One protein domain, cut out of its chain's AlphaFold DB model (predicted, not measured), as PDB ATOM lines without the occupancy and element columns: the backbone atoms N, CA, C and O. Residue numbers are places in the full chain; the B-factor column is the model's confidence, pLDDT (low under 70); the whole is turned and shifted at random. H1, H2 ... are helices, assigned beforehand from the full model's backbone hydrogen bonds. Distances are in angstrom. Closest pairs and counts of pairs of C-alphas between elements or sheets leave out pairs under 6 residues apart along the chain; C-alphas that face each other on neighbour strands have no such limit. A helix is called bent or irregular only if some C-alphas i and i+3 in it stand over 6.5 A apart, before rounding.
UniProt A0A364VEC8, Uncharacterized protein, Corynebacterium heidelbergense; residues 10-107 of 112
ATOM      1  N   LEU A  10      47.822  21.831  50.693       90.44
ATOM      2  CA  LEU A  10      48.723  22.983  50.762       90.44
ATOM      3  C   LEU A  10      48.233  24.148  49.895       90.44
ATOM      4  O   LEU A  10      48.047  25.235  50.435       90.44
ATOM      5  N   ASP A  11      47.897  23.911  48.623       89.38
ATOM      6  CA  ASP A  11      47.342  24.935  47.720       89.38
ATOM      7  C   ASP A  11      46.086  25.583  48.323       89.38
ATOM      8  O   ASP A  11      45.856  26.790  48.233       89.38
ATOM      9  N   ARG A  12      45.258  24.773  48.996       92.06
ATOM     10  CA  ARG A  12      44.058  25.267  49.672       92.06
ATOM     11  C   ARG A  12      44.389  26.149  50.876       92.06
ATOM     12  O   ARG A  12      43.666  27.114  51.116       92.06
ATOM     13  N   ILE A  13      45.426  25.818  51.644       94.44
ATOM     14  CA  ILE A  13      45.886  26.650  52.765       94.44
ATOM     15  C   ILE A  13      46.415  27.981  52.232       94.44
ATOM     16  O   ILE A  13      45.968  29.024  52.703       94.44
ATOM     17  N   GLU A  14      47.265  27.959  51.205       93.88
ATOM     18  CA  GLU A  14      47.816  29.169  50.583       93.88
ATOM     19  C   GLU A  14      46.704  30.084  50.044       93.88
ATOM     20  O   GLU A  14      46.689  31.287  50.320       93.88
ATOM     21  N   GLN A  15      45.706  29.512  49.360       94.88
ATOM     22  CA  GLN A  15      44.554  30.272  48.870       94.88
ATOM     23  C   GLN A  15      43.735  30.883  50.019       94.88
ATOM     24  O   GLN A  15      43.270  32.022  49.921       94.88
ATOM     25  N   LEU A  16      43.557  30.161  51.131       96.06
ATOM     26  CA  LEU A  16      42.862  30.686  52.311       96.06
ATOM     27  C   LEU A  16      43.644  31.825  52.973       96.06
ATOM     28  O   LEU A  16      43.040  32.834  53.339       96.06
ATOM     29  N   GLU A  17      44.963  31.704  53.105       96.94
ATOM     30  CA  GLU A  17      45.823  32.753  53.662       96.94
ATOM     31  C   GLU A  17      45.794  34.022  52.802       96.94
ATOM     32  O   GLU A  17      45.606  35.128  53.328       96.94
ATOM     33  N   LEU A  18      45.878  33.865  51.477       96.56
ATOM     34  CA  LEU A  18      45.738  34.956  50.516       96.56
ATOM     35  C   LEU A  18      44.371  35.641  50.635       96.56
ATOM     36  O   LEU A  18      44.277  36.869  50.712       96.56
ATOM     37  N   ASN A  19      43.298  34.858  50.717       96.31
ATOM     38  CA  ASN A  19      41.946  35.385  50.855       96.31
ATOM     39  C   ASN A  19      41.740  36.114  52.191       96.31
ATOM     40  O   ASN A  19      41.135  37.188  52.217       96.31
ATOM     41  N   VAL A  20      42.309  35.614  53.292       96.69
ATOM     42  CA  VAL A  20      42.317  36.324  54.582       96.69
ATOM     43  C   VAL A  20      43.047  37.664  54.465       96.69
ATOM     44  O   VAL A  20      42.568  38.666  55.002       96.69
ATOM     45  N   HIS A  21      44.175  37.720  53.751       95.88
ATOM     46  CA  HIS A  21      44.890  38.973  53.511       95.88
ATOM     47  C   HIS A  21      44.027  39.987  52.742       95.88
ATOM     48  O   HIS A  21      43.861  41.121  53.197       95.88
ATOM     49  N   ARG A  22      43.405  39.575  51.632       95.75
ATOM     50  CA  ARG A  22      42.522  40.437  50.826       95.75
ATOM     51  C   ARG A  22      41.319  40.946  51.627       95.75
ATOM     52  O   ARG A  22      40.978  42.127  51.546       95.75
ATOM     53  N   ILE A  23      40.715  40.097  52.463       94.69
ATOM     54  CA  ILE A  23      39.619  40.502  53.358       94.69
ATOM     55  C   ILE A  23      40.101  41.558  54.360       94.69
ATOM     56  O   ILE A  23      39.419  42.560  54.563       94.69
ATOM     57  N   ARG A  24      41.292  41.390  54.954       95.81
ATOM     58  CA  ARG A  24      41.875  42.403  55.853       95.81
ATOM     59  C   ARG A  24      42.048  43.745  55.154       95.81
ATOM     60  O   ARG A  24      41.657  44.750  55.736       95.81
ATOM     61  N   VAL A  25      42.555  43.761  53.919       93.19
ATOM     62  CA  VAL A  25      42.655  44.986  53.106       93.19
ATOM     63  C   VAL A  25      41.279  45.625  52.913       93.19
ATOM     64  O   VAL A  25      41.134  46.825  53.126       93.19
ATOM     65  N   CYS A  26      40.254  44.833  52.584       91.44
ATOM     66  CA  CYS A  26      38.887  45.326  52.390       91.44
ATOM     67  C   CYS A  26      38.291  45.974  53.654       91.44
ATOM     68  O   CYS A  26      37.512  46.924  53.547       91.44
ATOM     69  N   MET A  27      38.678  45.487  54.836       94.06
ATOM     70  CA  MET A  27      38.229  45.991  56.139       94.06
ATOM     71  C   MET A  27      38.999  47.221  56.638       94.06
ATOM     72  O   MET A  27      38.621  47.782  57.664       94.06
ATOM     73  N   LEU A  28      40.067  47.647  55.954       94.06
ATOM     74  CA  LEU A  28      40.780  48.867  56.325       94.06
ATOM     75  C   LEU A  28      39.878  50.096  56.159       94.06
ATOM     76  O   LEU A  28      39.128  50.211  55.180       94.06
ATOM     77  N   ASP A  29      40.029  51.046  57.084       95.00
ATOM     78  CA  ASP A  29      39.473  52.394  56.969       95.00
ATOM     79  C   ASP A  29      40.288  53.198  55.943       95.00
ATOM     80  O   ASP A  29      41.174  53.992  56.256       95.00
ATOM     81  N   ALA A  30      40.057  52.866  54.677       90.88
ATOM     82  CA  ALA A  30      40.678  53.466  53.513       90.88
ATOM     83  C   ALA A  30      39.627  53.624  52.402       90.88
ATOM     84  O   ALA A  30      38.668  52.845  52.352       90.88
ATOM     85  N   PRO A  31      39.810  54.584  51.477       93.69
ATOM     86  CA  PRO A  31      38.910  54.759  50.344       93.69
ATOM     87  C   PRO A  31      38.698  53.470  49.537       93.69
ATOM     88  O   PRO A  31      39.647  52.738  49.260       93.69
ATOM     89  N   GLU A  32      37.462  53.219  49.094       92.25
ATOM     90  CA  GLU A  32      37.099  51.991  48.362       92.25
ATOM     91  C   GLU A  32      37.955  51.749  47.115       92.25
ATOM     92  O   GLU A  32      38.333  50.617  46.825       92.25
ATOM     93  N   HIS A  33      38.335  52.811  46.405       92.00
ATOM     94  CA  HIS A  33      39.143  52.701  45.193       92.00
ATOM     95  C   HIS A  33      40.569  52.177  45.452       92.00
ATOM     96  O   HIS A  33      41.152  51.553  44.571       92.00
ATOM     97  N   HIS A  34      41.115  52.340  46.665       90.81
ATOM     98  CA  HIS A  34      42.393  51.724  47.046       90.81
ATOM     99  C   HIS A  34      42.279  50.208  47.250       90.81
ATOM    100  O   HIS A  34      43.254  49.491  47.041       90.81
ATOM    101  N   LYS A  35      41.094  49.735  47.651       93.81
ATOM    102  CA  LYS A  35      40.803  48.337  48.015       93.81
ATOM    103  C   LYS A  35      40.166  47.550  46.866       93.81
ATOM    104  O   LYS A  35      40.097  46.326  46.918       93.81
ATOM    105  N   ALA A  36      39.687  48.252  45.838       93.75
ATOM    106  CA  ALA A  36      38.888  47.692  44.756       93.75
ATOM    107  C   ALA A  36      39.572  46.508  44.065       93.75
ATOM    108  O   ALA A  36      38.926  45.492  43.824       93.75
ATOM    109  N   PHE A  37      40.869  46.618  43.754       95.50
ATOM    110  CA  PHE A  37      41.573  45.551  43.039       95.50
ATOM    111  C   PHE A  37      41.670  44.276  43.879       95.50
ATOM    112  O   PHE A  37      41.276  43.213  43.417       95.50
ATOM    113  N   ASP A  38      42.093  44.396  45.139       95.88
ATOM    114  CA  ASP A  38      42.193  43.276  46.078       95.88
ATOM    115  C   ASP A  38      40.826  42.604  46.315       95.88
ATOM    116  O   ASP A  38      40.731  41.375  46.391       95.88
ATOM    117  N   ARG A  39      39.745  43.398  46.344       95.81
ATOM    118  CA  ARG A  39      38.366  42.895  46.393       95.81
ATOM    119  C   ARG A  39      38.002  42.089  45.147       95.81
ATOM    120  O   ARG A  39      37.451  41.001  45.280       95.81
ATOM    121  N   GLU A  40      38.283  42.598  43.951       97.00
ATOM    122  CA  GLU A  40      37.958  41.881  42.712       97.00
ATOM    123  C   GLU A  40      38.816  40.624  42.528       97.00
ATOM    124  O   GLU A  40      38.299  39.615  42.053       97.00
ATOM    125  N   CYS A  41      40.076  40.624  42.974       97.06
ATOM    126  CA  CYS A  41      40.906  39.418  43.011       97.06
ATOM    127  C   CYS A  41      40.315  38.347  43.936       97.06
ATOM    128  O   CYS A  41      40.292  37.174  43.566       97.06
ATOM    129  N   PHE A  42      39.790  38.747  45.100       96.50
ATOM    130  CA  PHE A  42      39.076  37.846  46.008       96.50
ATOM    131  C   PHE A  42      37.783  37.305  45.379       96.50
ATOM    132  O   PHE A  42      37.546  36.101  45.398       96.50
ATOM    133  N   LEU A  43      36.956  38.169  44.781       95.81
ATOM    134  CA  LEU A  43      35.686  37.765  44.161       95.81
ATOM    135  C   LEU A  43      35.870  36.883  42.920       95.81
ATOM    136  O   LEU A  43      34.998  36.073  42.612       95.81
ATOM    137  N   ALA A  44      36.973  37.056  42.194       96.12
ATOM    138  CA  ALA A  44      37.344  36.210  41.066       96.12
ATOM    139  C   ALA A  44      38.090  34.930  41.488       96.12
ATOM    140  O   ALA A  44      38.446  34.153  40.607       96.12
ATOM    141  N   ASP A  45      38.315  34.726  42.794       94.88
ATOM    142  CA  ASP A  45      39.069  33.609  43.378       94.88
ATOM    143  C   ASP A  45      40.428  33.382  42.700       94.88
ATOM    144  O   ASP A  45      40.830  32.258  42.410       94.88
ATOM    145  N   LEU A  46      41.139  34.477  42.407       96.88
ATOM    146  CA  LEU A  46      42.442  34.376  41.762       96.88
ATOM    147  C   LEU A  46      43.461  33.779  42.728       96.88
ATOM    148  O   LEU A  46      43.548  34.213  43.885       96.88
ATOM    149  N   THR A  47      44.292  32.872  42.229       96.12
ATOM    150  CA  THR A  47      45.533  32.494  42.906       96.12
ATOM    151  C   THR A  47      46.507  33.671  42.944       96.12
ATOM    152  O   THR A  47      46.307  34.700  42.283       96.12
ATOM    153  N   PHE A  48      47.580  33.535  43.724       94.44
ATOM    154  CA  PHE A  48      48.639  34.541  43.773       94.44
ATOM    155  C   PHE A  48      49.260  34.785  42.388       94.44
ATOM    156  O   PHE A  48      49.377  35.933  41.959       94.44
ATOM    157  N   ASP A  49      49.573  33.712  41.660       96.56
ATOM    158  CA  ASP A  49      50.181  33.794  40.329       96.56
ATOM    159  C   ASP A  49      49.238  34.436  39.309       96.56
ATOM    160  O   ASP A  49      49.641  35.322  38.559       96.56
ATOM    161  N   GLN A  50      47.952  34.069  39.332       97.56
ATOM    162  CA  GLN A  50      46.952  34.696  38.467       97.56
ATOM    163  C   GLN A  50      46.829  36.196  38.744       97.56
ATOM    164  O   GLN A  50      46.753  36.996  37.812       97.56
ATOM    165  N   GLU A  51      46.821  36.611  40.013       97.19
ATOM    166  CA  GLU A  51      46.817  38.031  40.357       97.19
ATOM    167  C   GLU A  51      48.074  38.744  39.833       97.19
ATOM    168  O   GLU A  51      47.972  39.832  39.253       97.19
ATOM    169  N   ALA A  52      49.253  38.141  40.015       97.06
ATOM    170  CA  ALA A  52      50.518  38.689  39.536       97.06
ATOM    171  C   ALA A  52      50.522  38.856  38.008       97.06
ATOM    172  O   ALA A  52      50.915  39.915  37.509       97.06
ATOM    173  N   ASP A  53      50.009  37.869  37.274       98.12
ATOM    174  CA  ASP A  53      49.887  37.910  35.818       98.12
ATOM    175  C   ASP A  53      48.894  38.978  35.347       98.12
ATOM    176  O   ASP A  53      49.181  39.704  34.393       98.12
ATOM    177  N   VAL A  54      47.759  39.152  36.038       97.69
ATOM    178  CA  VAL A  54      46.816  40.245  35.740       97.69
ATOM    179  C   VAL A  54      47.487  41.603  35.941       97.69
ATOM    180  O   VAL A  54      47.408  42.464  35.062       97.69
ATOM    181  N   ARG A  55      48.181  41.807  37.071       96.19
ATOM    182  CA  ARG A  55      48.913  43.060  37.334       96.19
ATOM    183  C   ARG A  55      49.965  43.309  36.259       96.19
ATOM    184  O   ARG A  55      50.075  44.431  35.768       96.19
ATOM    185  N   LYS A  56      50.716  42.274  35.879       95.94
ATOM    186  CA  LYS A  56      51.740  42.355  34.839       95.94
ATOM    187  C   LYS A  56      51.147  42.749  33.490       95.94
ATOM    188  O   LYS A  56      51.621  43.716  32.906       95.94
ATOM    189  N   ALA A  57      50.085  42.081  33.044       95.81
ATOM    190  CA  ALA A  57      49.427  42.389  31.775       95.81
ATOM    191  C   ALA A  57      48.949  43.851  31.713       95.81
ATOM    192  O   ALA A  57      49.174  44.541  30.719       95.81
ATOM    193  N   ILE A  58      48.351  44.352  32.801       95.44
ATOM    194  CA  ILE A  58      47.896  45.746  32.886       95.44
ATOM    195  C   ILE A  58      49.081  46.725  32.869       95.44
ATOM    196  O   ILE A  58      49.043  47.732  32.164       95.44
ATOM    197  N   ILE A  59      50.149  46.446  33.620       93.94
ATOM    198  CA  ILE A  59      51.346  47.301  33.646       93.94
ATOM    199  C   ILE A  59      52.034  47.326  32.275       93.94
ATOM    200  O   ILE A  59      52.442  48.396  31.819       93.94
ATOM    201  N   ASP A  60      52.150  46.181  31.608       92.62
ATOM    202  CA  ASP A  60      52.768  46.072  30.287       92.62
ATOM    203  C   ASP A  60      51.939  46.808  29.223       92.62
ATOM    204  O   ASP A  60      52.509  47.513  28.384       92.62
ATOM    205  N   PHE A  61      50.604  46.745  29.303       93.00
ATOM    206  CA  PHE A  61      49.699  47.569  28.494       93.00
ATOM    207  C   PHE A  61      49.963  49.069  28.692       93.00
ATOM    208  O   PHE A  61      50.213  49.782  27.720       93.00
ATOM    209  N   LEU A  62      50.004  49.533  29.946       91.81
ATOM    210  CA  LEU A  62      50.221  50.947  30.271       91.81
ATOM    211  C   LEU A  62      51.606  51.462  29.863       91.81
ATOM    212  O   LEU A  62      51.754  52.634  29.514       91.81
ATOM    213  N   ARG A  63      52.632  50.608  29.926       90.06
ATOM    214  CA  ARG A  63      54.014  50.972  29.582       90.06
ATOM    215  C   ARG A  63      54.270  50.973  28.085       90.06
ATOM    216  O   ARG A  63      54.954  51.864  27.593       90.06
ATOM    217  N   SER A  64      53.796  49.945  27.390       83.69
ATOM    218  CA  SER A  64      54.138  49.730  25.985       83.69
ATOM    219  C   SER A  64      53.205  50.484  25.044       83.69
ATOM    220  O   SER A  64      53.653  50.937  23.993       83.69
ATOM    221  N   GLY A  65      51.913  50.588  25.389       72.00
ATOM    222  CA  GLY A  65      50.865  51.015  24.460       72.00
ATOM    223  C   GLY A  65      50.819  50.189  23.165       72.00
ATOM    224  O   GLY A  65      50.233  50.630  22.184       72.00
ATOM    225  N   GLN A  66      51.487  49.027  23.129       79.19
ATOM    226  CA  GLN A  66      51.670  48.229  21.913       79.19
ATOM    227  C   GLN A  66      50.549  47.225  21.680       79.19
ATOM    228  O   GLN A  66      50.423  46.711  20.572       79.19
ATOM    229  N   ILE A  67      49.754  46.951  22.712       83.94
ATOM    230  CA  ILE A  67      48.570  46.105  22.612       83.94
ATOM    231  C   ILE A  67      47.326  46.966  22.802       83.94
ATOM    232  O   ILE A  67      47.307  47.902  23.602       83.94
ATOM    233  N   SER A  68      46.289  46.646  22.046       87.88
ATOM    234  CA  SER A  68      44.984  47.294  22.109       87.88
ATOM    235  C   SER A  68      44.218  46.931  23.388       87.88
ATOM    236  O   SER A  68      44.479  45.914  24.038       87.88
ATOM    237  N   ALA A  69      43.211  47.737  23.732       90.56
ATOM    238  CA  ALA A  69      42.320  47.472  24.862       90.56
ATOM    239  C   ALA A  69      41.643  46.085  24.780       90.56
ATOM    240  O   ALA A  69      41.506  45.387  25.788       90.56
ATOM    241  N   SER A  70      41.269  45.641  23.575       91.00
ATOM    242  CA  SER A  70      40.663  44.322  23.348       91.00
ATOM    243  C   SER A  70      41.651  43.171  23.565       91.00
ATOM    244  O   SER A  70      41.267  42.113  24.076       91.00
ATOM    245  N   GLU A  71      42.928  43.365  23.233       92.94
ATOM    246  CA  GLU A  71      43.990  42.396  23.509       92.94
ATOM    247  C   GLU A  71      44.269  42.280  25.007       92.94
ATOM    248  O   GLU A  71      44.346  41.156  25.508       92.94
ATOM    249  N   LEU A  72      44.327  43.401  25.740       95.06
ATOM    250  CA  LEU A  72      44.427  43.371  27.203       95.06
ATOM    251  C   LEU A  72      43.247  42.602  27.810       95.06
ATOM    252  O   LEU A  72      43.450  41.674  28.595       95.06
ATOM    253  N   LEU A  73      42.015  42.935  27.412       95.44
ATOM    254  CA  LEU A  73      40.820  42.253  27.906       95.44
ATOM    255  C   LEU A  73      40.867  40.747  27.619       95.44
ATOM    256  O   LEU A  73      40.508  39.939  28.477       95.44
ATOM    257  N   THR A  74      41.343  40.357  26.437       96.25
ATOM    258  CA  THR A  74      41.502  38.949  26.055       96.25
ATOM    259  C   THR A  74      42.527  38.241  26.942       96.25
ATOM    260  O   THR A  74      42.276  37.120  27.386       96.25
ATOM    261  N   GLN A  75      43.667  38.875  27.231       96.69
ATOM    262  CA  GLN A  75      44.695  38.316  28.114       96.69
ATOM    263  C   GLN A  75      44.170  38.141  29.542       96.69
ATOM    264  O   GLN A  75      44.230  37.039  30.085       96.69
ATOM    265  N   VAL A  76      43.567  39.183  30.117       97.81
ATOM    266  CA  VAL A  76      43.017  39.128  31.480       97.81
ATOM    267  C   VAL A  76      41.857  38.127  31.567       97.81
ATOM    268  O   VAL A  76      41.743  37.414  32.558       97.81
ATOM    269  N   THR A  77      41.045  37.984  30.515       97.81
ATOM    270  CA  THR A  77      39.983  36.959  30.446       97.81
ATOM    271  C   THR A  77      40.544  35.541  30.511       97.81
ATOM    272  O   THR A  77      39.958  34.694  31.181       97.81
ATOM    273  N   LYS A  78      41.679  35.269  29.852       97.88
ATOM    274  CA  LYS A  78      42.337  33.953  29.920       97.88
ATOM    275  C   LYS A  78      42.826  33.633  31.330       97.88
ATOM    276  O   LYS A  78      42.749  32.480  31.735       97.88
ATOM    277  N   ILE A  79      43.289  34.641  32.068       97.75
ATOM    278  CA  ILE A  79      43.783  34.474  33.439       97.75
ATOM    279  C   ILE A  79      42.616  34.313  34.424       97.75
ATOM    280  O   ILE A  79      42.597  33.371  35.209       97.75
ATOM    281  N   ALA A  80      41.616  35.196  34.350       95.19
ATOM    282  CA  ALA A  80      40.472  35.239  35.266       95.19
ATOM    283  C   ALA A  80      39.345  34.242  34.922       95.19
ATOM    284  O   ALA A  80      38.319  34.191  35.601       95.19
ATOM    285  N   GLY A  81      39.477  33.506  33.817       94.06
ATOM    286  CA  GLY A  81      38.532  32.485  33.360       94.06
ATOM    287  C   GLY A  81      37.236  33.008  32.725       94.06
ATOM    288  O   GLY A  81      36.536  32.238  32.069       94.06
ATOM    289  N   ASN A  82      36.885  34.291  32.878       95.44
ATOM    290  CA  ASN A  82      35.719  34.883  32.221       95.44
ATOM    291  C   ASN A  82      35.847  36.401  32.007       95.44
ATOM    292  O   ASN A  82      36.539  37.107  32.743       95.44
ATOM    293  N   SER A  83      35.128  36.904  30.999       94.88
ATOM    294  CA  SER A  83      35.212  38.308  30.582       94.88
ATOM    295  C   SER A  83      34.644  39.277  31.622       94.88
ATOM    296  O   SER A  83      35.180  40.368  31.805       94.88
ATOM    297  N   SER A  84      33.598  38.891  32.354       95.94
ATOM    298  CA  SER A  84      32.999  39.751  33.379       95.94
ATOM    299  C   SER A  84      33.977  40.029  34.523       95.94
ATOM    300  O   SER A  84      34.106  41.176  34.947       95.94
ATOM    301  N   SER A  85      34.695  39.008  35.003       96.50
ATOM    302  CA  SER A  85      35.771  39.172  35.987       96.50
ATOM    303  C   SER A  85      36.920  40.004  35.423       96.50
ATOM    304  O   SER A  85      37.415  40.882  36.120       96.50
ATOM    305  N   ALA A  86      37.297  39.801  34.157       97.38
ATOM    306  CA  ALA A  86      38.362  40.579  33.529       97.38
ATOM    307  C   ALA A  86      38.065  42.085  33.496       97.38
ATOM    308  O   ALA A  86      38.906  42.875  33.921       97.38
ATOM    309  N   HIS A  87      36.856  42.486  33.086       96.62
ATOM    310  CA  HIS A  87      36.454  43.895  33.124       96.62
ATOM    311  C   HIS A  87      36.516  44.459  34.544       96.62
ATOM    312  O   HIS A  87      37.080  45.529  34.760       96.62
ATOM    313  N   ARG A  88      35.974  43.742  35.537       96.75
ATOM    314  CA  ARG A  88      35.996  44.226  36.923       96.75
ATOM    315  C   ARG A  88      37.419  44.379  37.457       96.75
ATOM    316  O   ARG A  88      37.712  45.407  38.056       96.75
ATOM    317  N   LEU A  89      38.310  43.425  37.180       97.75
ATOM    318  CA  LEU A  89      39.722  43.489  37.569       97.75
ATOM    319  C   LEU A  89      40.430  44.701  36.951       97.75
ATOM    320  O   LEU A  89      41.110  45.438  37.664       97.75
ATOM    321  N   ILE A  90      40.242  44.945  35.650       96.38
ATOM    322  CA  ILE A  90      40.864  46.082  34.955       96.38
ATOM    323  C   ILE A  90      40.328  47.409  35.511       96.38
ATOM    324  O   ILE A  90      41.120  48.276  35.887       96.38
ATOM    325  N   ARG A  91      39.005  47.547  35.666       94.81
ATOM    326  CA  ARG A  91      38.376  48.742  36.261       94.81
ATOM    327  C   ARG A  91      38.852  48.999  37.675       94.81
ATOM    328  O   ARG A  91      39.157  50.133  38.031       94.81
ATOM    329  N   ALA A  92      38.926  47.950  38.483       95.56
ATOM    330  CA  ALA A  92      39.367  48.043  39.860       95.56
ATOM    331  C   ALA A  92      40.847  48.433  39.963       95.56
ATOM    332  O   ALA A  92      41.213  49.210  40.843       95.56
ATOM    333  N   PHE A  93      41.692  47.957  39.041       95.44
ATOM    334  CA  PHE A  93      43.080  48.404  38.943       95.44
ATOM    335  C   PHE A  93      43.158  49.882  38.542       95.44
ATOM    336  O   PHE A  93      43.839  50.664  39.203       95.44
ATOM    337  N   ARG A  94      42.417  50.280  37.500       93.25
ATOM    338  CA  ARG A  94      42.322  51.669  37.022       93.25
ATOM    339  C   ARG A  94      41.849  52.621  38.123       93.25
ATOM    340  O   ARG A  94      42.419  53.697  38.283       93.25
ATOM    341  N   ALA A  95      40.873  52.208  38.932       91.25
ATOM    342  CA  ALA A  95      40.334  52.992  40.044       91.25
ATOM    343  C   ALA A  95      41.383  53.341  41.114       91.25
ATOM    344  O   ALA A  95      41.241  54.360  41.787       91.25
ATOM    345  N   ARG A  96      42.474  52.569  41.235       88.00
ATOM    346  CA  ARG A  96      43.600  52.917  42.123       88.00
ATOM    347  C   ARG A  96      44.351  54.179  41.680       88.00
ATOM    348  O   ARG A  96      45.217  54.640  42.414       88.00
ATOM    349  N   GLY A  97      44.052  54.719  40.496       82.00
ATOM    350  CA  GLY A  97      44.625  55.968  39.994       82.00
ATOM    351  C   GLY A  97      46.006  55.811  39.360       82.00
ATOM    352  O   GLY A  97      46.722  56.796  39.205       82.00
ATOM    353  N   ALA A  98      46.411  54.593  38.992       79.19
ATOM    354  CA  ALA A  98      47.681  54.376  38.309       79.19
ATOM    355  C   ALA A  98      47.611  54.882  36.857       79.19
ATOM    356  O   ALA A  98      46.841  54.345  36.064       79.19
ATOM    357  N   SER A  99      48.441  55.874  36.512       85.38
ATOM    358  CA  SER A  99      48.627  56.408  35.148       85.38
ATOM    359  C   SER A  99      47.327  56.864  34.449       85.38
ATOM    360  O   SER A  99      47.001  56.344  33.380       85.38
ATOM    361  N   PRO A 100      46.572  57.825  35.019       84.94
ATOM    362  CA  PRO A 100      45.257  58.223  34.506       84.94
ATOM    363  C   PRO A 100      45.306  58.733  33.058       84.94
ATOM    364  O   PRO A 100      44.496  58.303  32.242       84.94
ATOM    365  N   GLU A 101      46.304  59.548  32.707       87.19
ATOM    366  CA  GLU A 101      46.559  59.984  31.327       87.19
ATOM    367  C   GLU A 101      46.725  58.816  30.342       87.19
ATOM    368  O   GLU A 101      46.138  58.837  29.262       87.19
ATOM    369  N   LYS A 102      47.448  57.753  30.720       87.50
ATOM    370  CA  LYS A 102      47.645  56.584  29.847       87.50
ATOM    371  C   LYS A 102      46.358  55.806  29.616       87.50
ATOM    372  O   LYS A 102      46.126  55.342  28.505       87.50
ATOM    373  N   TRP A 103      45.504  55.693  30.629       89.56
ATOM    374  CA  TRP A 103      44.187  55.081  30.451       89.56
ATOM    375  C   TRP A 103      43.316  55.877  29.482       89.56
ATOM    376  O   TRP A 103      42.649  55.275  28.651       89.56
ATOM    377  N   SER A 104      43.337  57.208  29.560       86.75
ATOM    378  CA  SER A 104      42.589  58.060  28.628       86.75
ATOM    379  C   SER A 104      43.117  57.991  27.192       86.75
ATOM    380  O   SER A 104      42.326  58.092  26.261       86.75
ATOM    381  N   GLU A 105      44.427  57.803  27.001       85.75
ATOM    382  CA  GLU A 105      45.028  57.603  25.674       85.75
ATOM    383  C   GLU A 105      44.680  56.233  25.070       85.75
ATOM    384  O   GLU A 105      44.375  56.140  23.883       85.75
ATOM    385  N   LEU A 106      44.758  55.168  25.874       84.06
ATOM    386  CA  LEU A 106      44.665  53.784  25.395       84.06
ATOM    387  C   LEU A 106      43.234  53.220  25.400       84.06
ATOM    388  O   LEU A 106      42.957  52.249  24.695       84.06
ATOM    389  N   ASP A 107      42.337  53.809  26.190       83.62
ATOM    390  CA  ASP A 107      40.913  53.471  26.287       83.62
ATOM    391  C   ASP A 107      40.061  54.760  26.333       83.62
ATOM    392  O   ASP A 107      39.472  55.102  27.368       83.62
TER     393      ASP A 107
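AT A GLANCE: This is residues 10 to 107 of the 112 residues of an uncharacterized protein of Corynebacterium heidelbergense (UniProt A0A364VEC8). Two helical hairpins, H1 with H2 and H3 with H4, are joined by H5, which packs side by side with H2 and, by its first residues, steeply across H4. H1 lies at one end of the longest axis, and the short H6 lies at the other, by residue 62 of H3. The printed part has 98 residues with six named helices, H1 to H6 in order along the chain, and no named strand: the class is all helix. It is compact, with a radius of gyration of the C-alphas of 13.6 A, and spans 39 by 30 by 21 A.

HOW THE PARTS SIT: H1, residues 10 to 26, touches H2, residues 32 to 43, with residues 19 to 26 alone. Their lines stand at a shallow tilt of 23 degrees, opposite ways, and the closest C-alphas, those of Arg 22 and Asp 38, are 5.5 A apart. H2 also touches H5, residues 83 to 95, at a shallow tilt of 25 degrees, opposite ways; the closest C-alphas, of Phe 37 and Ala 92, are 4.6 A apart. H3, residues 48 to 64, and H4, residues 69 to 80, form a hairpin at a shallow tilt of 10 degrees, with the closest C-alphas, of Val 54 and Val 76, 5.8 A apart. H5 touches H4 with residues 83 to 87 alone, at 69 degrees, a tilt only just steep; the closest C-alphas, of Thr 77 and Ser 83, are 5.0 A apart. H6, residues 100 to 106, only just touches H3, with 3 pairs of C-alphas within 8 A, the closest those of Leu 62 and Lys 102 at 6.2 A. Among the pairs that are apart are H1 and H5, and H2 and H4. In H1, H3, H4, H5 and H6 every O i to N i+4 pair is within hydrogen-bond range; in H2 it is 6 of 8.

IN THESE COORDINATES: H1 begins at C-alpha 10 (48.723, 22.983, 50.762) and is 24.5 A long from first to last C-alpha. H2 is 14.9 A long and irregular: C-alphas 34 and 37 are 7.4 A apart. H3 begins at C-alpha 48 (48.639, 34.541, 43.773) and is 24.0 A long. H4 measures 16.2 A, H5 18.2 A and H6 10.2 A, ending at C-alpha 106 (44.665, 53.784, 25.395).

THE WHOLE: The two C-alphas farthest apart, of Leu 10 and Glu 105, are 42.9 A apart. The printed part has no cut, and its five links are tight. Mean pLDDT of the printed part is 93.1, and no printed residue is under 70.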